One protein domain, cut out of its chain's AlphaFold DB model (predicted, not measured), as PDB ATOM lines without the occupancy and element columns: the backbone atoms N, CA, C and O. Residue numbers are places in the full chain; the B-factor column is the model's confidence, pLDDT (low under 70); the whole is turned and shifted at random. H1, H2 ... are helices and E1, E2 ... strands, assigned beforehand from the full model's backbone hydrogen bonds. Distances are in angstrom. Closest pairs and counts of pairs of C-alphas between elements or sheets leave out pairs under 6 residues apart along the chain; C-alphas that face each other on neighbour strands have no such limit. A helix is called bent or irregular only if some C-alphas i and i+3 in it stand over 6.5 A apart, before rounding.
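What this domain is: This is residues 4 to 165 of the 166 residues of an uncharacterized protein of Dehalococcoidia bacterium (UniProt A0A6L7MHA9). A strongly twisted sheet of five antiparallel strands, E1 to E5, is covered on one face by the bent helix H2 and by H3. The long helix H1 packs on the first arm of H2 with its residues 20 to 31, and its residues 4 to 18 stick out as an arm. The printed part has 162 residues, with three named helices and five named strands in the order H1 H2 E1 E2 E3 E4 E5 H3; the sheet's order is E1 - E2 - E3 - E4 - E5, and the class is mixed, helices and strands. The whole is compact, with a radius of gyration of the C-alphas of 17.3 A and spans of 53 by 46 by 27 A.

How they stand to each other: Begin with H1, residues 4 to 34, which only grazes the sheet with residues 30 to 34. Next comes H2, residues 42 to 73, assigned as one helix by its hydrogen bonds but bent: C-alphas 57 and 60 are 7.6 A apart. Its arms H2a, residues 42 to 57, and H2b, residues 60 to 73, stand at a steep tilt of 60 degrees; H2a is irregular, with C-alphas 43 and 46 7.0 A apart. H1 touches H2a with residues 20 to 31 alone, closest at the C-alphas of Tyr 23 and Cys 49, 5.5 A, at a steep tilt of 52 degrees, opposite ways. Then E1, residues 79 to 89, E2, residues 97 to 107, E3, residues 114 to 121, E4, residues 127 to 133, and E5, residues 138 to 141, form a meander, each strand the antiparallel neighbour of the one before. Look for N 83 and O 103, 2.9 A, in the hairpin E1 and E2; N 102 and O 118, 2.8 A, in E2 and E3; N 117 and O 130, 2.8 A, in E3 and E4; and N 131 and O 139, 2.8 A, in E4 and E5. With H3, residues 148 to 163, the arms make two layers, helices on one face of a sheet. H2a is over E2 and E3 at a height of 8.8 A, H2b over E2 at 8.8 A, and H3 over E4 at 8.3 A. H2b touches H3, closest at the C-alphas of Ala 65 and Tyr 152, 5.0 A, while H1 and H3 are apart. Every O i to N i+4 pair is within hydrogen-bond range in H1, H2b and H3, and 10 of 12 in H2a.

Where its parts are: Find C-alpha 4 at (-65.247, -15.901, -6.686); from there H1 runs 44.5 A to C-alpha 34. H2a spans 24.1 A and H2b 20.1 A. E1 starts at C-alpha 79, (-33.270, -42.074, -11.174), and bends by 68 degrees at residue 86; E2 bends by 60 degrees at residue 104. E1 and E2 each span 27.3 A, E3 21.3 A, E4 19.5 A and E5 9.6 A. H3 runs 22.5 A to C-alpha 163 at (-13.912, -36.936, -12.519).

The domain as a whole: The C-alphas of Ala 4 and Arg 165, the two farthest apart, are 59.6 A apart. The printed part has no cut and no long link. Confidence is under 70 at residues 4 to 5 and 110 to 112; the mean pLDDT of the printed part is 90.2.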
ATOM      1  N   ALA A   4     -66.252 -14.977  -6.151       62.88
ATOM      2  CA  ALA A   4     -65.247 -15.901  -6.686       62.88
ATOM      3  C   ALA A   4     -63.814 -15.656  -6.157       62.88
ATOM      4  O   ALA A   4     -63.110 -16.611  -5.858       62.88
ATOM      5  N   GLN A   5     -63.394 -14.397  -5.970       63.03
ATOM      6  CA  GLN A   5     -62.057 -14.069  -5.445       63.03
ATOM      7  C   GLN A   5     -61.901 -14.472  -3.971       63.03
ATOM      8  O   GLN A   5     -60.812 -14.852  -3.546       63.03
ATOM      9  N   ASP A   6     -62.991 -14.410  -3.202       72.25
ATOM     10  CA  ASP A   6     -63.001 -14.823  -1.795       72.25
ATOM     11  C   ASP A   6     -62.982 -16.355  -1.657       72.25
ATOM     12  O   ASP A   6     -62.401 -16.886  -0.709       72.25
ATOM     13  N   GLN A   7     -63.564 -17.076  -2.623       76.75
ATOM     14  CA  GLN A   7     -63.534 -18.537  -2.665       76.75
ATOM     15  C   GLN A   7     -62.137 -19.069  -3.033       76.75
ATOM     16  O   GLN A   7     -61.623 -19.936  -2.329       76.75
ATOM     17  N   ASP A   8     -61.477 -18.482  -4.037       82.19
ATOM     18  CA  ASP A   8     -60.102 -18.842  -4.417       82.19
ATOM     19  C   ASP A   8     -59.107 -18.579  -3.270       82.19
ATOM     20  O   ASP A   8     -58.231 -19.397  -2.974       82.19
ATOM     21  N   ALA A   9     -59.259 -17.449  -2.569       82.31
ATOM     22  CA  ALA A   9     -58.431 -17.112  -1.414       82.31
ATOM     23  C   ALA A   9     -58.616 -18.103  -0.253       82.31
ATOM     24  O   ALA A   9     -57.637 -18.505   0.384       82.31
ATOM     25  N   LEU A  10     -59.857 -18.525   0.008       85.50
ATOM     26  CA  LEU A  10     -60.167 -19.522   1.028       85.50
ATOM     27  C   LEU A  10     -59.594 -20.897   0.667       85.50
ATOM     28  O   LEU A  10     -59.000 -21.548   1.525       85.50
ATOM     29  N   GLU A  11     -59.723 -21.337  -0.585       88.69
ATOM     30  CA  GLU A  11     -59.182 -22.619  -1.049       88.69
ATOM     31  C   GLU A  11     -57.651 -22.656  -0.967       88.69
ATOM     32  O   GLU A  11     -57.084 -23.624  -0.448       88.69
ATOM     33  N   MET A  12     -56.974 -21.577  -1.375       83.38
ATOM     34  CA  MET A  12     -55.525 -21.435  -1.195       83.38
ATOM     35  C   MET A  12     -55.124 -21.498   0.280       83.38
ATOM     36  O   MET A  12     -54.168 -22.195   0.631       83.38
ATOM     37  N   TRP A  13     -55.853 -20.801   1.155       86.31
ATOM     38  CA  TRP A  13     -55.583 -20.823   2.591       86.31
ATOM     39  C   TRP A  13     -55.763 -22.227   3.179       86.31
ATOM     40  O   TRP A  13     -54.878 -22.718   3.876       86.31
ATOM     41  N   VAL A  14     -56.862 -22.917   2.850       87.38
ATOM     42  CA  VAL A  14     -57.125 -24.293   3.304       87.38
ATOM     43  C   VAL A  14     -56.038 -25.249   2.812       87.38
ATOM     44  O   VAL A  14     -55.558 -26.076   3.588       87.38
ATOM     45  N   SER A  15     -55.627 -25.131   1.548       84.50
ATOM     46  CA  SER A  15     -54.558 -25.947   0.966       84.50
ATOM     47  C   SER A  15     -53.231 -25.738   1.702       84.50
ATOM     48  O   SER A  15     -52.605 -26.702   2.151       84.50
ATOM     49  N   ARG A  16     -52.849 -24.475   1.933       81.38
ATOM     50  CA  ARG A  16     -51.638 -24.121   2.681       81.38
ATOM     51  C   ARG A  16     -51.674 -24.656   4.112       81.38
ATOM     52  O   ARG A  16     -50.696 -25.248   4.559       81.38
ATOM     53  N   THR A  17     -52.797 -24.500   4.811       83.62
ATOM     54  CA  THR A  17     -52.953 -24.994   6.184       83.62
ATOM     55  C   THR A  17     -52.856 -26.517   6.243       83.62
ATOM     56  O   THR A  17     -52.151 -27.043   7.099       83.62
ATOM     57  N   ARG A  18     -53.492 -27.247   5.313       87.81
ATOM     58  CA  ARG A  18     -53.370 -28.714   5.242       87.81
ATOM     59  C   ARG A  18     -51.926 -29.156   5.027       87.81
ATOM     60  O   ARG A  18     -51.477 -30.074   5.704       87.81
ATOM     61  N   ARG A  19     -51.198 -28.486   4.132       85.56
ATOM     62  CA  ARG A  19     -49.784 -28.782   3.870       85.56
ATOM     63  C   ARG A  19     -48.915 -28.538   5.109       85.56
ATOM     64  O   ARG A  19     -48.100 -29.384   5.448       85.56
ATOM     65  N   MET A  20     -49.150 -27.445   5.837       84.25
ATOM     66  CA  MET A  20     -48.441 -27.164   7.094       84.25
ATOM     67  C   MET A  20     -48.703 -28.214   8.181       84.25
ATOM     68  O   MET A  20     -47.771 -28.599   8.880       84.25
ATOM     69  N   VAL A  21     -49.947 -28.682   8.322       89.00
ATOM     70  CA  VAL A  21     -50.275 -29.775   9.254       89.00
ATOM     71  C   VAL A  21     -49.595 -31.077   8.822       89.00
ATOM     72  O   VAL A  21     -49.024 -31.762   9.661       89.00
ATOM     73  N   GLY A  22     -49.569 -31.374   7.519       90.25
ATOM     74  CA  GLY A  22     -48.839 -32.528   6.986       90.25
ATOM     75  C   GLY A  22     -47.346 -32.492   7.328       90.25
ATOM     76  O   GLY A  22     -46.811 -33.475   7.835       90.25
ATOM     77  N   TYR A  23     -46.688 -31.341   7.150       90.81
ATOM     78  CA  TYR A  23     -45.285 -31.193   7.550       90.81
ATOM     79  C   TYR A  23     -45.073 -31.385   9.046       90.81
ATOM     80  O   TYR A  23     -44.061 -31.960   9.431       90.81
ATOM     81  N   LEU A  24     -45.999 -30.923   9.888       91.88
ATOM     82  CA  LEU A  24     -45.894 -31.100  11.333       91.88
ATOM     83  C   LEU A  24     -45.864 -32.587  11.711       91.88
ATOM     84  O   LEU A  24     -44.961 -33.014  12.432       91.88
ATOM     85  N   ASP A  25     -46.812 -33.369  11.193       92.69
ATOM     86  CA  ASP A  25     -46.909 -34.807  11.469       92.69
ATOM     87  C   ASP A  25     -45.668 -35.558  10.961       92.69
ATOM     88  O   ASP A  25     -45.070 -36.375  11.669       92.69
ATOM     89  N   GLU A  26     -45.230 -35.239   9.742       93.69
ATOM     90  CA  GLU A  26     -44.025 -35.815   9.155       93.69
ATOM     91  C   GLU A  26     -42.763 -35.427   9.950       93.69
ATOM     92  O   GLU A  26     -41.881 -36.271  10.142       93.69
ATOM     93  N   ALA A  27     -42.669 -34.186  10.444       94.25
ATOM     94  CA  ALA A  27     -41.504 -33.659  11.158       94.25
ATOM     95  C   ALA A  27     -41.381 -34.295  12.538       94.25
ATOM     96  O   ALA A  27     -40.286 -34.698  12.929       94.25
ATOM     97  N   LEU A  28     -42.504 -34.464  13.238       94.56
ATOM     98  CA  LEU A  28     -42.576 -35.221  14.486       94.56
ATOM     99  C   LEU A  28     -42.084 -36.658  14.289       94.56
ATOM    100  O   LEU A  28     -41.216 -37.132  15.026       94.56
ATOM    101  N   ALA A  29     -42.589 -37.342  13.260       94.00
ATOM    102  CA  ALA A  29     -42.168 -38.702  12.955       94.00
ATOM    103  C   ALA A  29     -40.677 -38.773  12.580       94.00
ATOM    104  O   ALA A  29     -39.989 -39.724  12.954       94.00
ATOM    105  N   PHE A  30     -40.173 -37.791  11.830       95.94
ATOM    106  CA  PHE A  30     -38.765 -37.686  11.459       95.94
ATOM    107  C   PHE A  30     -37.866 -37.479  12.682       95.94
ATOM    108  O   PHE A  30     -36.943 -38.267  12.881       95.94
ATOM    109  N   LEU A  31     -38.162 -36.491  13.529       96.12
ATOM    110  CA  LEU A  31     -37.386 -36.199  14.736       96.12
ATOM    111  C   LEU A  31     -37.416 -37.367  15.724       96.12
ATOM    112  O   LEU A  31     -36.385 -37.695  16.304       96.12
ATOM    113  N   GLY A  32     -38.548 -38.067  15.841       94.50
ATOM    114  CA  GLY A  32     -38.645 -39.288  16.643       94.50
ATOM    115  C   GLY A  32     -37.693 -40.398  16.179       94.50
ATOM    116  O   GLY A  32     -37.121 -41.101  17.009       94.50
ATOM    117  N   ARG A  33     -37.468 -40.542  14.863       94.19
ATOM    118  CA  ARG A  33     -36.478 -41.492  14.319       94.19
ATOM    119  C   ARG A  33     -35.046 -40.972  14.452       94.19
ATOM    120  O   ARG A  33     -34.159 -41.729  14.840       94.19
ATOM    121  N   ALA A  34     -34.824 -39.696  14.141       94.25
ATOM    122  CA  ALA A  34     -33.513 -39.050  14.193       94.25
ATOM    123  C   ALA A  34     -32.950 -38.980  15.622       94.25
ATOM    124  O   ALA A  34     -31.749 -39.168  15.806       94.25
ATOM    125  N   GLY A  35     -33.806 -38.804  16.634       92.81
ATOM    126  CA  GLY A  35     -33.429 -38.732  18.051       92.81
ATOM    127  C   GLY A  35     -32.751 -39.990  18.599       92.81
ATOM    128  O   GLY A  35     -32.083 -39.931  19.625       92.81
ATOM    129  N   GLY A  36     -32.871 -41.129  17.907       91.81
ATOM    130  CA  GLY A  36     -32.124 -42.342  18.250       91.81
ATOM    131  C   GLY A  36     -30.639 -42.297  17.870       91.81
ATOM    132  O   GLY A  36     -29.875 -43.136  18.336       91.81
ATOM    133  N   GLN A  37     -30.229 -41.356  17.012       93.12
ATOM    134  CA  GLN A  37     -28.878 -41.280  16.436       93.12
ATOM    135  C   GLN A  37     -28.232 -39.897  16.598       93.12
ATOM    136  O   GLN A  37     -27.009 -39.798  16.661       93.12
ATOM    137  N   PHE A  38     -29.040 -38.842  16.693       94.19
ATOM    138  CA  PHE A  38     -28.596 -37.454  16.753       94.19
ATOM    139  C   PHE A  38     -29.238 -36.737  17.949       94.19
ATOM    140  O   PHE A  38     -30.372 -37.058  18.308       94.19
ATOM    141  N   PRO A  39     -28.564 -35.740  18.551       92.31
ATOM    142  CA  PRO A  39     -29.102 -34.913  19.633       92.31
ATOM    143  C   PRO A  39     -30.122 -33.876  19.117       92.31
ATOM    144  O   PRO A  39     -29.979 -32.673  19.327       92.31
ATOM    145  N   VAL A  40     -31.149 -34.345  18.410       93.75
ATOM    146  CA  VAL A  40     -32.269 -33.521  17.945       93.75
ATOM    147  C   VAL A  40     -33.324 -33.389  19.041       93.75
ATOM    148  O   VAL A  40     -33.507 -34.290  19.862       93.75
ATOM    149  N   LEU A  41     -34.032 -32.265  19.053       92.50
ATOM    150  CA  LEU A  41     -35.046 -31.930  20.045       92.50
ATOM    151  C   LEU A  41     -36.406 -31.741  19.374       92.50
ATOM    152  O   LEU A  41     -36.508 -31.317  18.227       92.50
ATOM    153  N   GLU A  42     -37.485 -31.974  20.119       90.44
ATOM    154  CA  GLU A  42     -38.844 -31.678  19.642       90.44
ATOM    155  C   GLU A  42     -39.026 -30.179  19.328       90.44
ATOM    156  O   GLU A  42     -39.786 -29.803  18.440       90.44
ATOM    157  N   SER A  43     -38.258 -29.301  19.981       91.88
ATOM    158  CA  SER A  43     -38.221 -27.871  19.653       91.88
ATOM    159  C   SER A  43     -37.753 -27.575  18.222       91.88
ATOM    160  O   SER A  43     -38.034 -26.490  17.715       91.88
ATOM    161  N   ASP A  44     -37.099 -28.526  17.545       94.81
ATOM    162  CA  ASP A  44     -36.586 -28.354  16.181       94.81
ATOM    163  C   ASP A  44     -37.664 -28.527  15.102       94.81
ATOM    164  O   ASP A  44     -37.421 -28.226  13.932       94.81
ATOM    165  N   ILE A  45     -38.879 -28.963  15.467       95.38
ATOM    166  CA  ILE A  45     -40.000 -29.172  14.532       95.38
ATOM    167  C   ILE A  45     -40.213 -27.961  13.629       95.38
ATOM    168  O   ILE A  45     -40.381 -28.107  12.419       95.38
ATOM    169  N   GLY A  46     -40.206 -26.757  14.208       94.12
ATOM    170  CA  GLY A  46     -40.439 -25.526  13.455       94.12
ATOM    171  C   GLY A  46     -39.368 -25.270  12.393       94.12
ATOM    172  O   GLY A  46     -39.674 -24.727  11.332       94.12
ATOM    173  N   LEU A  47     -38.125 -25.683  12.656       96.12
ATOM    174  CA  LEU A  47     -37.022 -25.580  11.705       96.12
ATOM    175  C   LEU A  47     -37.164 -26.616  10.585       96.12
ATOM    176  O   LEU A  47     -37.075 -26.252   9.415       96.12
ATOM    177  N   VAL A  48     -37.467 -27.870  10.930       96.62
ATOM    178  CA  VAL A  48     -37.684 -28.954   9.955       96.62
ATOM    179  C   VAL A  48     -38.867 -28.643   9.034       96.62
ATOM    180  O   VAL A  48     -38.743 -28.736   7.815       96.62
ATOM    181  N   CYS A  49     -39.994 -28.183   9.587       95.12
ATOM    182  CA  CYS A  49     -41.160 -27.788   8.794       95.12
ATOM    183  C   CYS A  49     -40.831 -26.645   7.827       95.12
ATOM    184  O   CYS A  49     -41.287 -26.644   6.685       95.12
ATOM    185  N   ARG A  50     -40.035 -25.665   8.274       93.88
ATOM    186  CA  ARG A  50     -39.581 -24.559   7.422       93.88
ATOM    187  C   ARG A  50     -38.683 -25.064   6.300       93.88
ATOM    188  O   ARG A  50     -38.885 -24.662   5.162       93.88
ATOM    189  N   LEU A  51     -37.731 -25.942   6.614       96.00
ATOM    190  CA  LEU A  51     -36.842 -26.544   5.626       96.00
ATOM    191  C   LEU A  51     -37.642 -27.265   4.534       96.00
ATOM    192  O   LEU A  51     -37.356 -27.078   3.358       96.00
ATOM    193  N   TRP A  52     -38.665 -28.034   4.902       95.25
ATOM    194  CA  TRP A  52     -39.488 -28.768   3.935       95.25
ATOM    195  C   TRP A  52     -40.408 -27.877   3.118       95.25
ATOM    196  O   TRP A  52     -40.540 -28.089   1.919       95.25
ATOM    197  N   ALA A  53     -40.989 -26.845   3.729       92.50
ATOM    198  CA  ALA A  53     -41.749 -25.851   2.980       92.50
ATOM    199  C   ALA A  53     -40.872 -25.172   1.916       92.50
ATOM    200  O   ALA A  53     -41.286 -25.032   0.770       92.50
ATOM    201  N   VAL A  54     -39.640 -24.809   2.284       93.56
ATOM    202  CA  VAL A  54     -38.663 -24.241   1.350       93.56
ATOM    203  C   VAL A  54     -38.235 -25.271   0.302       93.56
ATOM    204  O   VAL A  54     -38.076 -24.909  -0.860       93.56
ATOM    205  N   ALA A  55     -38.057 -26.538   0.675       94.88
ATOM    206  CA  ALA A  55     -37.715 -27.596  -0.269       94.88
ATOM    207  C   ALA A  55     -38.791 -27.743  -1.352       94.88
ATOM    208  O   ALA A  55     -38.460 -27.713  -2.532       94.88
ATOM    209  N   ASP A  56     -40.066 -27.788  -0.965       93.50
ATOM    210  CA  ASP A  56     -41.188 -27.883  -1.904       93.50
ATOM    211  C   ASP A  56     -41.292 -26.653  -2.824       93.50
ATOM    212  O   ASP A  56     -41.684 -26.780  -3.982       93.50
ATOM    213  N   GLU A  57     -40.926 -25.458  -2.345       92.56
ATOM    214  CA  GLU A  57     -40.870 -24.239  -3.173       92.56
ATOM    215  C   GLU A  57     -39.784 -24.307  -4.260       92.56
ATOM    216  O   GLU A  57     -39.923 -23.677  -5.309       92.56
ATOM    217  N   HIS A  58     -38.711 -25.066  -4.023       93.88
ATOM    218  CA  HIS A  58     -37.562 -25.163  -4.923       93.88
ATOM    219  C   HIS A  58     -37.488 -26.493  -5.687       93.88
ATOM    220  O   HIS A  58     -36.630 -26.640  -6.559       93.88
ATOM    221  N   ASP A  59     -38.385 -27.437  -5.397       94.56
ATOM    222  CA  ASP A  59     -38.366 -28.805  -5.914       94.56
ATOM    223  C   ASP A  59     -38.307 -28.846  -7.446       94.56
ATOM    224  O   ASP A  59     -37.419 -29.473  -8.025       94.56
ATOM    225  N   GLU A  60     -39.172 -28.079  -8.116       94.38
ATOM    226  CA  GLU A  60     -39.208 -28.029  -9.580       94.38
ATOM    227  C   GLU A  60     -37.882 -27.526 -10.176       94.38
ATOM    228  O   GLU A  60     -37.408 -28.048 -11.187       94.38
ATOM    229  N   ILE A  61     -37.257 -26.530  -9.538       94.75
ATOM    230  CA  ILE A  61     -35.991 -25.947  -9.998       94.75
ATOM    231  C   ILE A  61     -34.859 -26.972  -9.859       94.75
ATOM    232  O   ILE A  61     -34.084 -27.147 -10.802       94.75
ATOM    233  N   MET A  62     -34.790 -27.674  -8.722       95.38
ATOM    234  CA  MET A  62     -33.773 -28.705  -8.476       95.38
ATOM    235  C   MET A  62     -33.933 -29.885  -9.427       95.38
ATOM    236  O   MET A  62     -32.960 -30.301 -10.058       95.38
ATOM    237  N   CYS A  63     -35.161 -30.387  -9.576       94.31
ATOM    238  CA  CYS A  63     -35.468 -31.495 -10.472       94.31
ATOM    239  C   CYS A  63     -35.081 -31.150 -11.910       94.31
ATOM    240  O   CYS A  63     -34.380 -31.922 -12.560       94.31
ATOM    241  N   ARG A  64     -35.463 -29.959 -12.389       94.12
ATOM    242  CA  ARG A  64     -35.114 -29.498 -13.737       94.12
ATOM    243  C   ARG A  64     -33.602 -29.405 -13.930       94.12
ATOM    244  O   ARG A  64     -33.102 -29.892 -14.937       94.12
ATOM    245  N   ALA A  65     -32.879 -28.805 -12.983       94.69
ATOM    246  CA  ALA A  65     -31.426 -28.673 -13.074       94.69
ATOM    247  C   ALA A  65     -30.728 -30.040 -13.126       94.69
ATOM    248  O   ALA A  65     -29.876 -30.253 -13.987       94.69
ATOM    249  N   LEU A  66     -31.123 -30.969 -12.249       93.75
ATOM    250  CA  LEU A  66     -30.566 -32.321 -12.202       93.75
ATOM    251  C   LEU A  66     -30.902 -33.128 -13.455       93.75
ATOM    252  O   LEU A  66     -30.012 -33.762 -14.002       93.75
ATOM    253  N   THR A  67     -32.146 -33.084 -13.938       93.00
ATOM    254  CA  THR A  67     -32.537 -33.794 -15.164       93.00
ATOM    255  C   THR A  67     -31.803 -33.253 -16.389       93.00
ATOM    256  O   THR A  67     -31.324 -34.051 -17.186       93.00
ATOM    257  N   SER A  68     -31.662 -31.928 -16.529       93.50
ATOM    258  CA  SER A  68     -30.885 -31.343 -17.631       93.50
ATOM    259  C   SER A  68     -29.406 -31.727 -17.553       93.50
ATOM    260  O   SER A  68     -28.808 -32.101 -18.556       93.50
ATOM    261  N   PHE A  69     -28.813 -31.667 -16.357       92.25
ATOM    262  CA  PHE A  69     -27.433 -32.104 -16.119       92.25
ATOM    263  C   PHE A  69     -27.238 -33.574 -16.502       92.25
ATOM    264  O   PHE A  69     -26.269 -33.925 -17.172       92.25
ATOM    265  N   ASP A  70     -28.183 -34.420 -16.105       90.94
ATOM    266  CA  ASP A  70     -28.156 -35.851 -16.358       90.94
ATOM    267  C   ASP A  70     -28.270 -36.170 -17.857       90.94
ATOM    268  O   ASP A  70     -27.473 -36.947 -18.383       90.94
ATOM    269  N   SER A  71     -29.202 -35.520 -18.564       91.38
ATOM    270  CA  SER A  71     -29.418 -35.736 -19.998       91.38
ATOM    271  C   SER A  71     -28.266 -35.250 -20.872       91.38
ATOM    272  O   SER A  71     -28.036 -35.813 -21.941       91.38
ATOM    273  N   ASP A  72     -27.556 -34.208 -20.440       91.81
ATOM    274  CA  ASP A  72     -26.453 -33.627 -21.208       91.81
ATOM    275  C   ASP A  72     -25.155 -34.441 -21.072       91.81
ATOM    276  O   ASP A  72     -24.295 -34.386 -21.954       91.81
ATOM    277  N   LEU A  73     -25.003 -35.204 -19.984       87.88
ATOM    278  CA  LEU A  73     -23.777 -35.950 -19.683       87.88
ATOM    279  C   LEU A  73     -23.876 -37.453 -19.935       87.88
ATOM    280  O   LEU A  73     -22.849 -38.091 -20.177       87.88
ATOM    281  N   PHE A  74     -25.074 -38.031 -19.876       86.38
ATOM    282  CA  PHE A  74     -25.241 -39.479 -19.885       86.38
ATOM    283  C   PHE A  74     -26.300 -39.937 -20.891       86.38
ATOM    284  O   PHE A  74     -27.393 -39.393 -20.976       86.38
ATOM    285  N   GLU A  75     -26.000 -41.019 -21.615       84.88
ATOM    286  CA  GLU A  75     -26.907 -41.568 -22.636       84.88
ATOM    287  C   GLU A  75     -28.128 -42.288 -22.044       84.88
ATOM    288  O   GLU A  75     -29.212 -42.286 -22.623       84.88
ATOM    289  N   THR A  76     -27.952 -42.950 -20.899       85.31
ATOM    290  CA  THR A  76     -29.039 -43.632 -20.173       85.31
ATOM    291  C   THR A  76     -29.475 -42.737 -19.027       85.31
ATOM    292  O   THR A  76     -28.570 -42.283 -18.342       85.31
ATOM    293  N   PRO A  77     -30.771 -42.498 -18.769       84.25
ATOM    294  CA  PRO A  77     -31.219 -41.627 -17.680       84.25
ATOM    295  C   PRO A  77     -30.956 -42.229 -16.291       84.25
ATOM    296  O   PRO A  77     -31.030 -43.447 -16.110       84.25
ATOM    297  N   GLY A  78     -30.661 -41.365 -15.320       87.12
ATOM    298  CA  GLY A  78     -30.606 -41.705 -13.899       87.12
ATOM    299  C   GLY A  78     -31.992 -41.718 -13.248       87.12
ATOM    300  O   GLY A  78     -32.990 -41.326 -13.856       87.12
ATOM    301  N   GLU A  79     -32.057 -42.165 -11.992       91.00
ATOM    302  CA  GLU A  79     -33.270 -42.074 -11.174       91.00
ATOM    303  C   GLU A  79     -33.170 -40.885 -10.215       91.00
ATOM    304  O   GLU A  79     -32.184 -40.749  -9.489       91.00
ATOM    305  N   LEU A  80     -34.184 -40.015 -10.209       92.25
ATOM    306  CA  LEU A  80     -34.271 -38.939  -9.226       92.25
ATOM    307  C   LEU A  80     -34.605 -39.515  -7.853       92.25
ATOM    308  O   LEU A  80     -35.658 -40.123  -7.681       92.25
ATOM    309  N   ASP A  81     -33.750 -39.241  -6.877       92.88
ATOM    310  CA  ASP A  81     -33.993 -39.553  -5.474       92.88
ATOM    311  C   ASP A  81     -34.022 -38.270  -4.645       92.88
ATOM    312  O   ASP A  81     -33.135 -37.412  -4.764       92.88
ATOM    313  N   ILE A  82     -35.049 -38.154  -3.804       94.25
ATOM    314  CA  ILE A  82     -35.257 -37.026  -2.898       94.25
ATOM    315  C   ILE A  82     -35.315 -37.569  -1.479       94.25
ATOM    316  O   ILE A  82     -36.230 -38.306  -1.110       94.25
ATOM    317  N   THR A  83     -34.351 -37.171  -0.656       94.19
ATOM    318  CA  THR A  83     -34.217 -37.680   0.708       94.19
ATOM    319  C   THR A  83     -34.233 -36.559   1.730       94.19
ATOM    320  O   THR A  83     -33.767 -35.444   1.501       94.19
ATOM    321  N   ARG A  84     -34.792 -36.869   2.898       94.81
ATOM    322  CA  ARG A  84     -34.781 -36.000   4.074       94.81
ATOM    323  C   ARG A  84     -33.876 -36.628   5.113       94.81
ATOM    324  O   ARG A  84     -34.047 -37.800   5.453       94.81
ATOM    325  N   GLY A  85     -32.923 -35.854   5.605       95.56
ATOM    326  CA  GLY A  85     -31.835 -36.369   6.421       95.56
ATOM    327  C   GLY A  85     -31.477 -35.464   7.583       95.56
ATOM    328  O   GLY A  85     -31.970 -34.347   7.727       95.56
ATOM    329  N   VAL A  86     -30.591 -35.986   8.416       96.88
ATOM    330  CA  VAL A  86     -29.891 -35.244   9.453       96.88
ATOM    331  C   VAL A  86     -28.446 -35.712   9.442       96.88
ATOM    332  O   VAL A  86     -28.167 -36.890   9.215       96.88
ATOM    333  N   GLU A  87     -27.535 -34.784   9.661       95.44
ATOM    334  CA  GLU A  87     -26.122 -35.080   9.801       95.44
ATOM    335  C   GLU A  87     -25.485 -34.186  10.858       95.44
ATOM    336  O   GLU A  87     -26.074 -33.210  11.336       95.44
ATOM    337  N   THR A  88     -24.236 -34.510  11.165       94.25
ATOM    338  CA  THR A  88     -23.378 -33.697  12.011       94.25
ATOM    339  C   THR A  88     -22.208 -33.201  11.178       94.25
ATOM    340  O   THR A  88     -21.506 -34.008  10.567       94.25
ATOM    341  N   ARG A  89     -21.966 -31.889  11.166       90.12
ATOM    342  CA  ARG A  89     -20.778 -31.301  10.531       90.12
ATOM    343  C   ARG A  89     -20.294 -30.063  11.288       90.12
ATOM    344  O   ARG A  89     -21.070 -29.479  12.045       90.12
ATOM    345  N   PRO A  90     -19.038 -29.634  11.090       89.19
ATOM    346  CA  PRO A  90     -18.571 -28.365  11.627       89.19
ATOM    347  C   PRO A  90     -19.428 -27.192  11.137       89.19
ATOM    348  O   PRO A  90     -19.817 -27.132   9.969       89.19
ATOM    349  N   THR A  91     -19.694 -26.262  12.043       84.56
ATOM    350  CA  THR A  91     -20.431 -25.004  11.834       84.56
ATOM    351  C   THR A  91     -19.539 -23.834  12.244       84.56
ATOM    352  O   THR A  91     -18.426 -24.051  12.733       84.56
ATOM    353  N   ALA A  92     -19.977 -22.589  12.040       81.25
ATOM    354  CA  ALA A  92     -19.179 -21.439  12.476       81.25
ATOM    355  C   ALA A  92     -19.107 -21.347  14.015       81.25
ATOM    356  O   ALA A  92     -18.157 -20.795  14.570       81.25
ATOM    357  N   GLU A  93     -20.093 -21.923  14.696       83.00
ATOM    358  CA  GLU A  93     -20.322 -21.831  16.127       83.00
ATOM    359  C   GLU A  93     -19.788 -23.055  16.884       83.00
ATOM    360  O   GLU A  93     -19.420 -22.938  18.056       83.00
ATOM    361  N   GLN A  94     -19.763 -24.234  16.249       86.06
ATOM    362  CA  GLN A  94     -19.415 -25.506  16.889       86.06
ATOM    363  C   GLN A  94     -18.680 -26.465  15.943       86.06
ATOM    364  O   GLN A  94     -19.023 -26.594  14.770       86.06
ATOM    365  N   GLU A  95     -17.735 -27.243  16.484       85.38
ATOM    366  CA  GLU A  95     -17.014 -28.295  15.737       85.38
ATOM    367  C   GLU A  95     -17.931 -29.425  15.236       85.38
ATOM    368  O   GLU A  95     -17.573 -30.172  14.330       85.38
ATOM    369  N   SER A  96     -19.122 -29.552  15.823       87.94
ATOM    370  CA  SER A  96     -20.062 -30.642  15.582       87.94
ATOM    371  C   SER A  96     -21.502 -30.134  15.719       87.94
ATOM    372  O   SER A  96     -22.176 -30.419  16.709       87.94
ATOM    373  N   GLY A  97     -21.958 -29.354  14.739       92.00
ATOM    374  CA  GLY A  97     -23.327 -28.847  14.663       92.00
ATOM    375  C   GLY A  97     -24.272 -29.825  13.964       92.00
ATOM    376  O   GLY A  97     -23.860 -30.573  13.072       92.00
ATOM    377  N   ILE A  98     -25.543 -29.818  14.369       95.88
ATOM    378  CA  ILE A  98     -26.598 -30.627  13.749       95.88
ATOM    379  C   ILE A  98     -27.214 -29.876  12.582       95.88
ATOM    380  O   ILE A  98     -27.638 -28.725  12.715       95.88
ATOM    381  N   ILE A  99     -27.296 -30.562  11.449       96.56
ATOM    382  CA  ILE A  99     -27.839 -30.026  10.212       96.56
ATOM    383  C   ILE A  99     -28.961 -30.934   9.721       96.56
ATOM    384  O   ILE A  99     -28.775 -32.138   9.551       96.56
ATOM    385  N   PHE A 100     -30.121 -30.345   9.455       97.81
ATOM    386  CA  PHE A 100     -31.231 -31.004   8.775       97.81
ATOM    387  C   PHE A 100     -31.100 -30.815   7.269       97.81
ATOM    388  O   PHE A 100     -30.715 -29.737   6.823       97.81
ATOM    389  N   LEU A 101     -31.434 -31.840   6.488       97.25
ATOM    390  CA  LEU A 101     -31.171 -31.890   5.051       97.25
ATOM    391  C   LEU A 101     -32.435 -32.223   4.254       97.25
ATOM    392  O   LEU A 101     -33.236 -33.069   4.659       97.25
ATOM    393  N   CYS A 102     -32.557 -31.604   3.085       97.38
ATOM    394  CA  CYS A 102     -33.335 -32.080   1.946       97.38
ATOM    395  C   CYS A 102     -32.387 -32.202   0.756       97.38
ATOM    396  O   CYS A 102     -31.767 -31.219   0.347       97.38
ATOM    397  N   THR A 103     -32.244 -33.412   0.237       96.62
ATOM    398  CA  THR A 103     -31.262 -33.736  -0.793       96.62
ATOM    399  C   THR A 103     -31.968 -34.229  -2.038       96.62
ATOM    400  O   THR A 103     -32.729 -35.187  -1.958       96.62
ATOM    401  N   TRP A 104     -31.663 -33.614  -3.178       96.56
ATOM    402  CA  TRP A 104     -32.017 -34.108  -4.505       96.56
ATOM    403  C   TRP A 104     -30.766 -34.678  -5.153       96.56
ATOM    404  O   TRP A 104     -29.720 -34.024  -5.184       96.56
ATOM    405  N   SER A 105     -30.862 -35.889  -5.685       93.44
ATOM    406  CA  SER A 105     -29.731 -36.549  -6.327       93.44
ATOM    407  C   SER A 105     -30.168 -37.375  -7.528       93.44
ATOM    408  O   SER A 105     -31.293 -37.867  -7.578       93.44
ATOM    409  N   MET A 106     -29.261 -37.524  -8.493       90.88
ATOM    410  CA  MET A 106     -29.378 -38.530  -9.547       90.88
ATOM    411  C   MET A 106     -28.696 -39.809  -9.076       90.88
ATOM    412  O   MET A 106     -27.475 -39.858  -8.907       90.88
ATOM    413  N   VAL A 107     -29.483 -40.854  -8.848       85.25
ATOM    414  CA  VAL A 107     -28.988 -42.165  -8.451       85.25
ATOM    415  C   VAL A 107     -28.681 -42.982  -9.694       85.25
ATOM    416  O   VAL A 107     -29.533 -43.218 -10.552       85.25
ATOM    417  N   ARG A 108     -27.434 -43.447  -9.762       82.31
ATOM    418  CA  ARG A 108     -26.938 -44.366 -10.783       82.31
ATOM    419  C   ARG A 108     -26.095 -45.462 -10.125       82.31
ATOM    420  O   ARG A 108     -25.389 -45.176  -9.147       82.31
ATOM    421  N   PRO A 109     -26.163 -46.715 -10.603       74.19
ATOM    422  CA  PRO A 109     -25.253 -47.761 -10.155       74.19
ATOM    423  C   PRO A 109     -23.805 -47.384 -10.496       74.19
ATOM    424  O   PRO A 109     -23.534 -46.970 -11.619       74.19
ATOM    425  N   GLU A 110     -22.893 -47.538  -9.532       67.69
ATOM    426  CA  GLU A 110     -21.432 -47.468  -9.738       67.69
ATOM    427  C   GLU A 110     -20.859 -46.116 -10.208       67.69
ATOM    428  O   GLU A 110     -19.703 -46.058 -10.619       67.69
ATOM    429  N   GLN A 111     -21.622 -45.022 -10.119       68.56
ATOM    430  CA  GLN A 111     -21.166 -43.704 -10.564       68.56
ATOM    431  C   GLN A 111     -21.013 -42.700  -9.426       68.56
ATOM    432  O   GLN A 111     -21.733 -42.724  -8.423       68.56
ATOM    433  N   ASP A 112     -20.065 -41.800  -9.650       67.38
ATOM    434  CA  ASP A 112     -19.853 -40.590  -8.880       67.38
ATOM    435  C   ASP A 112     -21.133 -39.756  -8.797       67.38
ATOM    436  O   ASP A 112     -21.811 -39.514  -9.797       67.38
ATOM    437  N   ARG A 113     -21.480 -39.336  -7.579       79.12
ATOM    438  CA  ARG A 113     -22.754 -38.676  -7.293       79.12
ATOM    439  C   ARG A 113     -22.526 -37.203  -7.054       79.12
ATOM    440  O   ARG A 113     -21.730 -36.831  -6.198       79.12
ATOM    441  N   VAL A 114     -23.298 -36.383  -7.751       88.94
ATOM    442  CA  VAL A 114     -23.446 -34.966  -7.436       88.94
ATOM    443  C   VAL A 114     -24.894 -34.739  -7.019       88.94
ATOM    444  O   VAL A 114     -25.816 -35.283  -7.623       88.94
ATOM    445  N   SER A 115     -25.094 -34.018  -5.921       94.25
ATOM    446  CA  SER A 115     -26.403 -33.819  -5.295       94.25
ATOM    447  C   SER A 115     -26.607 -32.357  -4.929       94.25
ATOM    448  O   SER A 115     -25.668 -31.683  -4.510       94.25
ATOM    449  N   CYS A 116     -27.842 -31.880  -5.028       96.44
ATOM    450  CA  CYS A 116     -28.252 -30.594  -4.475       96.44
ATOM    451  C   CYS A 116     -28.743 -30.811  -3.046       96.44
ATOM    452  O   CYS A 116     -29.572 -31.686  -2.801       96.44
ATOM    453  N   VAL A 117     -28.247 -30.023  -2.099       96.81
ATOM    454  CA  VAL A 117     -28.565 -30.160  -0.679       96.81
ATOM    455  C   VAL A 117     -29.035 -28.822  -0.137       96.81
ATOM    456  O   VAL A 117     -28.247 -27.891   0.023       96.81
ATOM    457  N   LEU A 118     -30.327 -28.740   0.161       97.62
ATOM    458  CA  LEU A 118     -30.880 -27.681   0.993       97.62
ATOM    459  C   LEU A 118     -30.714 -28.107   2.447       97.62
ATOM    460  O   LEU A 118     -31.074 -29.227   2.818       97.62
ATOM    461  N   TYR A 119     -30.176 -27.225   3.276       97.12
ATOM    462  CA  TYR A 119     -29.895 -27.542   4.663       97.12
ATOM    463  C   TYR A 119     -30.378 -26.460   5.616       97.12
ATOM    464  O   TYR A 119     -30.439 -25.286   5.259       97.12
ATOM    465  N   ALA A 120     -30.688 -26.871   6.843       96.75
ATOM    466  CA  ALA A 120     -30.985 -25.984   7.952       96.75
ATOM    467  C   ALA A 120     -30.115 -26.329   9.162       96.75
ATOM    468  O   ALA A 120     -30.084 -27.480   9.601       96.75
ATOM    469  N   GLU A 121     -29.417 -25.340   9.709       95.31
ATOM    470  CA  GLU A 121     -28.588 -25.513  10.898       95.31
ATOM    471  C   GLU A 121     -29.423 -25.371  12.175       95.31
ATOM    472  O   GLU A 121     -30.114 -24.370  12.363       95.31
ATOM    473  N   GLN A 122     -29.331 -26.355  13.076       94.75
ATOM    474  CA  GLN A 122     -30.137 -26.415  14.300       94.75
ATOM    475  C   GLN A 122     -29.938 -25.189  15.206       94.75
ATOM    476  O   GLN A 122     -30.912 -24.643  15.720       94.75
ATOM    477  N   LEU A 123     -28.690 -24.747  15.401       91.50
ATOM    478  CA  LEU A 123     -28.358 -23.719  16.391       91.50
ATOM    479  C   LEU A 123     -28.753 -22.310  15.936       91.50
ATOM    480  O   LEU A 123     -29.334 -21.543  16.704       91.50
ATOM    481  N   THR A 124     -28.421 -21.962  14.694       91.38
ATOM    482  CA  THR A 124     -28.651 -20.620  14.142       91.38
ATOM    483  C   THR A 124     -30.013 -20.500  13.461       91.38
ATOM    484  O   THR A 124     -30.515 -19.393  13.262       91.38
ATOM    485  N   GLY A 125     -30.617 -21.629  13.077       91.50
ATOM    486  CA  GLY A 125     -31.787 -21.669  12.205       91.50
ATOM    487  C   GLY A 125     -31.489 -21.205  10.777       91.50
ATOM    488  O   GLY A 125     -32.430 -20.944  10.022       91.50
ATOM    489  N   SER A 126     -30.208 -21.052  10.414       92.00
ATOM    490  CA  SER A 126     -29.801 -20.625   9.079       92.00
ATOM    491  C   SER A 126     -30.196 -21.675   8.046       92.00
ATOM    492  O   SER A 126     -30.143 -22.875   8.313       92.00
ATOM    493  N   VAL A 127     -30.624 -21.215   6.870       94.25
ATOM    494  CA  VAL A 127     -30.952 -22.076   5.731       94.25
ATOM    495  C   VAL A 127     -29.991 -21.748   4.606       94.25
ATOM    496  O   VAL A 127     -29.786 -20.577   4.283       94.25
ATOM    497  N   GLY A 128     -29.416 -22.783   4.011       94.88
ATOM    498  CA  GLY A 128     -28.497 -22.651   2.896       94.88
ATOM    499  C   GLY A 128     -28.707 -23.745   1.869       94.88
ATOM    500  O   GLY A 128     -29.405 -24.731   2.102       94.88
ATOM    501  N   LEU A 129     -28.089 -23.546   0.715       96.44
ATOM    502  CA  LEU A 129     -28.120 -24.473  -0.399       96.44
ATOM    503  C   LEU A 129     -26.693 -24.711  -0.871       96.44
ATOM    504  O   LEU A 129     -25.879 -23.790  -0.922       96.44
ATOM    505  N   GLU A 130     -26.389 -25.944  -1.230       96.12
ATOM    506  CA  GLU A 130     -25.090 -26.310  -1.773       96.12
ATOM    507  C   GLU A 130     -25.201 -27.494  -2.728       96.12
ATOM    508  O   GLU A 130     -26.157 -28.268  -2.690       96.12
ATOM    509  N   VAL A 131     -24.197 -27.637  -3.583       95.88
ATOM    510  CA  VAL A 131     -23.947 -28.859  -4.339       95.88
ATOM    511  C   VAL A 131     -22.893 -29.667  -3.597       95.88
ATOM    512  O   VAL A 131     -21.844 -29.132  -3.241       95.88
ATOM    513  N   ARG A 132     -23.162 -30.952  -3.377       93.62
ATOM    514  CA  ARG A 132     -22.205 -31.896  -2.797       93.62
ATOM    515  C   ARG A 132     -21.838 -32.969  -3.797       93.62
ATOM    516  O   ARG A 132     -22.711 -33.470  -4.505       93.62
ATOM    517  N   ASP A 133     -20.572 -33.351  -3.792       90.38
ATOM    518  CA  ASP A 133     -20.067 -34.472  -4.575       90.38
ATOM    519  C   ASP A 133     -19.697 -35.678  -3.694       90.38
ATOM    520  O   ASP A 133     -19.462 -35.545  -2.489       90.38
ATOM    521  N   SER A 134     -19.643 -36.876  -4.283       87.00
ATOM    522  CA  SER A 134     -19.247 -38.110  -3.587       87.00
ATOM    523  C   SER A 134     -17.788 -38.113  -3.120       87.00
ATOM    524  O   SER A 134     -17.425 -38.930  -2.277       87.00
ATOM    525  N   GLY A 135     -16.963 -37.186  -3.615       83.00
ATOM    526  CA  GLY A 135     -15.601 -36.939  -3.142       83.00
ATOM    527  C   GLY A 135     -15.533 -36.125  -1.844       83.00
ATOM    528  O   GLY A 135     -14.436 -35.892  -1.333       83.00
ATOM    529  N   GLY A 136     -16.677 -35.697  -1.301       83.56
ATOM    530  CA  GLY A 136     -16.777 -34.942  -0.055       83.56
ATOM    531  C   GLY A 136     -16.609 -33.432  -0.217       83.56
ATOM    532  O   GLY A 136     -16.551 -32.724   0.791       83.56
ATOM    533  N   SER A 137     -16.533 -32.909  -1.447       88.94
ATOM    534  CA  SER A 137     -16.527 -31.458  -1.648       88.94
ATOM    535  C   SER A 137     -17.945 -30.899  -1.515       88.94
ATOM    536  O   SER A 137     -18.920 -31.516  -1.948       88.94
ATOM    537  N   SER A 138     -18.047 -29.700  -0.941       92.19
ATOM    538  CA  SER A 138     -19.274 -28.903  -0.943       92.19
ATOM    539  C   SER A 138     -19.042 -27.568  -1.647       92.19
ATOM    540  O   SER A 138     -18.000 -26.925  -1.479       92.19
ATOM    541  N   HIS A 139     -20.026 -27.154  -2.437       94.25
ATOM    542  CA  HIS A 139     -20.029 -25.920  -3.205       94.25
ATOM    543  C   HIS A 139     -21.294 -25.120  -2.880       94.25
ATOM    544  O   HIS A 139     -22.372 -25.474  -3.362       94.25
ATOM    545  N   PRO A 140     -21.194 -24.058  -2.058       93.62
ATOM    546  CA  PRO A 140     -22.357 -23.273  -1.673       93.62
ATOM    547  C   PRO A 140     -22.960 -22.569  -2.888       93.62
ATOM    548  O   PRO A 140     -22.245 -22.036  -3.738       93.62
ATOM    549  N   LEU A 141     -24.285 -22.549  -2.929       93.44
ATOM    550  CA  LEU A 141     -25.076 -21.825  -3.910       93.44
ATOM    551  C   LEU A 141     -25.669 -20.561  -3.270       93.44
ATOM    552  O   LEU A 141     -25.947 -20.550  -2.066       93.44
ATOM    553  N   PRO A 142     -25.900 -19.493  -4.055       89.62
ATOM    554  CA  PRO A 142     -26.733 -18.384  -3.611       89.62
ATOM    555  C   PRO A 142     -28.101 -18.904  -3.165       89.62
ATOM    556  O   PRO A 142     -28.661 -19.796  -3.796       89.62
ATOM    557  N   PHE A 143     -28.648 -18.351  -2.087       89.00
ATOM    558  CA  PHE A 143     -29.967 -18.732  -1.597       89.00
ATOM    559  C   PHE A 143     -30.741 -17.483  -1.135       89.00
ATOM    560  O   PHE A 143     -30.160 -16.660  -0.420       89.00
ATOM    561  N   PRO A 144     -32.024 -17.309  -1.520       86.50
ATOM    562  CA  PRO A 144     -32.853 -18.214  -2.331       86.50
ATOM    563  C   PRO A 144     -32.430 -18.264  -3.807       86.50
ATOM    564  O   PRO A 144     -31.931 -17.273  -4.343       86.50
ATOM    565  N   ILE A 145     -32.647 -19.407  -4.467       86.44
ATOM    566  CA  ILE A 145     -32.434 -19.519  -5.917       86.44
ATOM    567  C   ILE A 145     -33.709 -19.136  -6.658       86.44
ATOM    568  O   ILE A 145     -34.818 -19.419  -6.216       86.44
ATOM    569  N   THR A 146     -33.546 -18.500  -7.811       85.88
ATOM    570  CA  THR A 146     -34.669 -18.135  -8.689       85.88
ATOM    571  C   THR A 146     -34.552 -18.757 -10.076       85.88
ATOM    572  O   THR A 146     -35.510 -18.723 -10.844       85.88
ATOM    573  N   ASP A 147     -33.401 -19.360 -10.382       85.12
ATOM    574  CA  ASP A 147     -33.088 -19.960 -11.671       85.12
ATOM    575  C   ASP A 147     -32.322 -21.278 -11.473       85.12
ATOM    576  O   ASP A 147     -31.436 -21.391 -10.626       85.12
ATOM    577  N   SER A 148     -32.669 -22.278 -12.284       89.81
ATOM    578  CA  SER A 148     -31.974 -23.561 -12.392       89.81
ATOM    579  C   SER A 148     -30.577 -23.455 -13.017       89.81
ATOM    580  O   SER A 148     -29.789 -24.384 -12.865       89.81
ATOM    581  N   SER A 149     -30.252 -22.368 -13.729       90.31
ATOM    582  CA  SER A 149     -28.980 -22.229 -14.455       90.31
ATOM    583  C   SER A 149     -27.752 -22.219 -13.534       90.31
ATOM    584  O   SER A 149     -26.769 -22.907 -13.815       90.31
ATOM    585  N   ASP A 150     -27.825 -21.520 -12.398       89.69
ATOM    586  CA  ASP A 150     -26.753 -21.484 -11.395       89.69
ATOM    587  C   ASP A 150     -26.544 -22.856 -10.739       89.69
ATOM    588  O   ASP A 150     -25.405 -23.277 -10.501       89.69
ATOM    589  N   VAL A 151     -27.643 -23.579 -10.496       93.00
ATOM    590  CA  VAL A 151     -27.618 -24.949  -9.970       93.00
ATOM    591  C   VAL A 151     -26.957 -25.880 -10.981       93.00
ATOM    592  O   VAL A 151     -25.986 -26.549 -10.640       93.00
ATOM    593  N   TYR A 152     -27.423 -25.867 -12.233       93.56
ATOM    594  CA  TYR A 152     -26.872 -26.667 -13.327       93.56
ATOM    595  C   TYR A 152     -25.371 -26.425 -13.494       93.56
ATOM    596  O   TYR A 152     -24.584 -27.366 -13.498       93.56
ATOM    597  N   LYS A 153     -24.952 -25.158 -13.563       93.81
ATOM    598  CA  LYS A 153     -23.541 -24.800 -13.719       93.81
ATOM    599  C   LYS A 153     -22.693 -25.354 -12.574       93.81
ATOM    600  O   LYS A 153     -21.622 -25.904 -12.813       93.81
ATOM    601  N   THR A 154     -23.177 -25.229 -11.342       94.25
ATOM    602  CA  THR A 154     -22.451 -25.710 -10.161       94.25
ATOM    603  C   THR A 154     -22.407 -27.241 -10.110       94.25
ATOM    604  O   THR A 154     -21.367 -27.795  -9.755       94.25
ATOM    605  N   LEU A 155     -23.480 -27.928 -10.526       93.50
ATOM    606  CA  LEU A 155     -23.502 -29.383 -10.716       93.50
ATOM    607  C   LEU A 155     -22.437 -29.823 -11.731       93.50
ATOM    608  O   LEU A 155     -21.611 -30.678 -11.415       93.50
ATOM    609  N   SER A 156     -22.402 -29.194 -12.911       92.75
ATOM    610  CA  SER A 156     -21.401 -29.461 -13.953       92.75
ATOM    611  C   SER A 156     -19.976 -29.240 -13.456       92.75
ATOM    612  O   SER A 156     -19.137 -30.132 -13.575       92.75
ATOM    613  N   ASP A 157     -19.697 -28.082 -12.855       92.62
ATOM    614  CA  ASP A 157     -18.364 -27.748 -12.349       92.62
ATOM    615  C   ASP A 157     -17.905 -28.734 -11.262       92.62
ATOM    616  O   ASP A 157     -16.741 -29.143 -11.242       92.62
ATOM    617  N   SER A 158     -18.811 -29.130 -10.364       91.75
ATOM    618  CA  SER A 158     -18.539 -30.108  -9.309       91.75
ATOM    619  C   SER A 158     -18.245 -31.493  -9.890       91.75
ATOM    620  O   SER A 158     -17.230 -32.097  -9.542       91.75
ATOM    621  N   PHE A 159     -19.058 -31.953 -10.844       90.62
ATOM    622  CA  PHE A 159     -18.863 -33.234 -11.519       90.62
ATOM    623  C   PHE A 159     -17.526 -33.308 -12.259       90.62
ATOM    624  O   PHE A 159     -16.751 -34.241 -12.053       90.62
ATOM    625  N   PHE A 160     -17.199 -32.307 -13.082       90.12
ATOM    626  CA  PHE A 160     -15.946 -32.318 -13.839       90.12
ATOM    627  C   PHE A 160     -14.715 -32.282 -12.932       90.12
ATOM    628  O   PHE A 160     -13.704 -32.909 -13.246       90.12
ATOM    629  N   ARG A 161     -14.786 -31.589 -11.788       88.56
ATOM    630  CA  ARG A 161     -13.712 -31.618 -10.783       88.56
ATOM    631  C   ARG A 161     -13.568 -32.982 -10.129       88.56
ATOM    632  O   ARG A 161     -12.440 -33.378  -9.851       88.56
ATOM    633  N   LEU A 162     -14.679 -33.662  -9.860       86.00
ATOM    634  CA  LEU A 162     -14.670 -34.996  -9.278       86.00
ATOM    635  C   LEU A 162     -14.017 -35.997 -10.237       86.00
ATOM    636  O   LEU A 162     -13.044 -36.645  -9.860       86.00
ATOM    637  N   VAL A 163     -14.457 -36.026 -11.497       86.38
ATOM    638  CA  VAL A 163     -13.912 -36.936 -12.519       86.38
ATOM    639  C   VAL A 163     -12.449 -36.625 -12.848       86.38
ATOM    640  O   VAL A 163     -11.665 -37.541 -13.050       86.38
ATOM    641  N   ALA A 164     -12.034 -35.353 -12.857       83.56
ATOM    642  CA  ALA A 164     -10.641 -34.976 -13.130       83.56
ATOM    643  C   ALA A 164      -9.645 -35.347 -12.011       83.56
ATOM    644  O   ALA A 164      -8.437 -35.189 -12.197       83.56
ATOM    645  N   ARG A 165     -10.125 -35.771 -10.833       72.25
ATOM    646  CA  ARG A 165      -9.281 -36.276  -9.735       72.25
ATOM    647  C   ARG A 165      -8.986 -37.776  -9.849       72.25
ATOM    648  O   ARG A 165      -8.142 -38.252  -9.087       72.25
TER     649      ARG A 165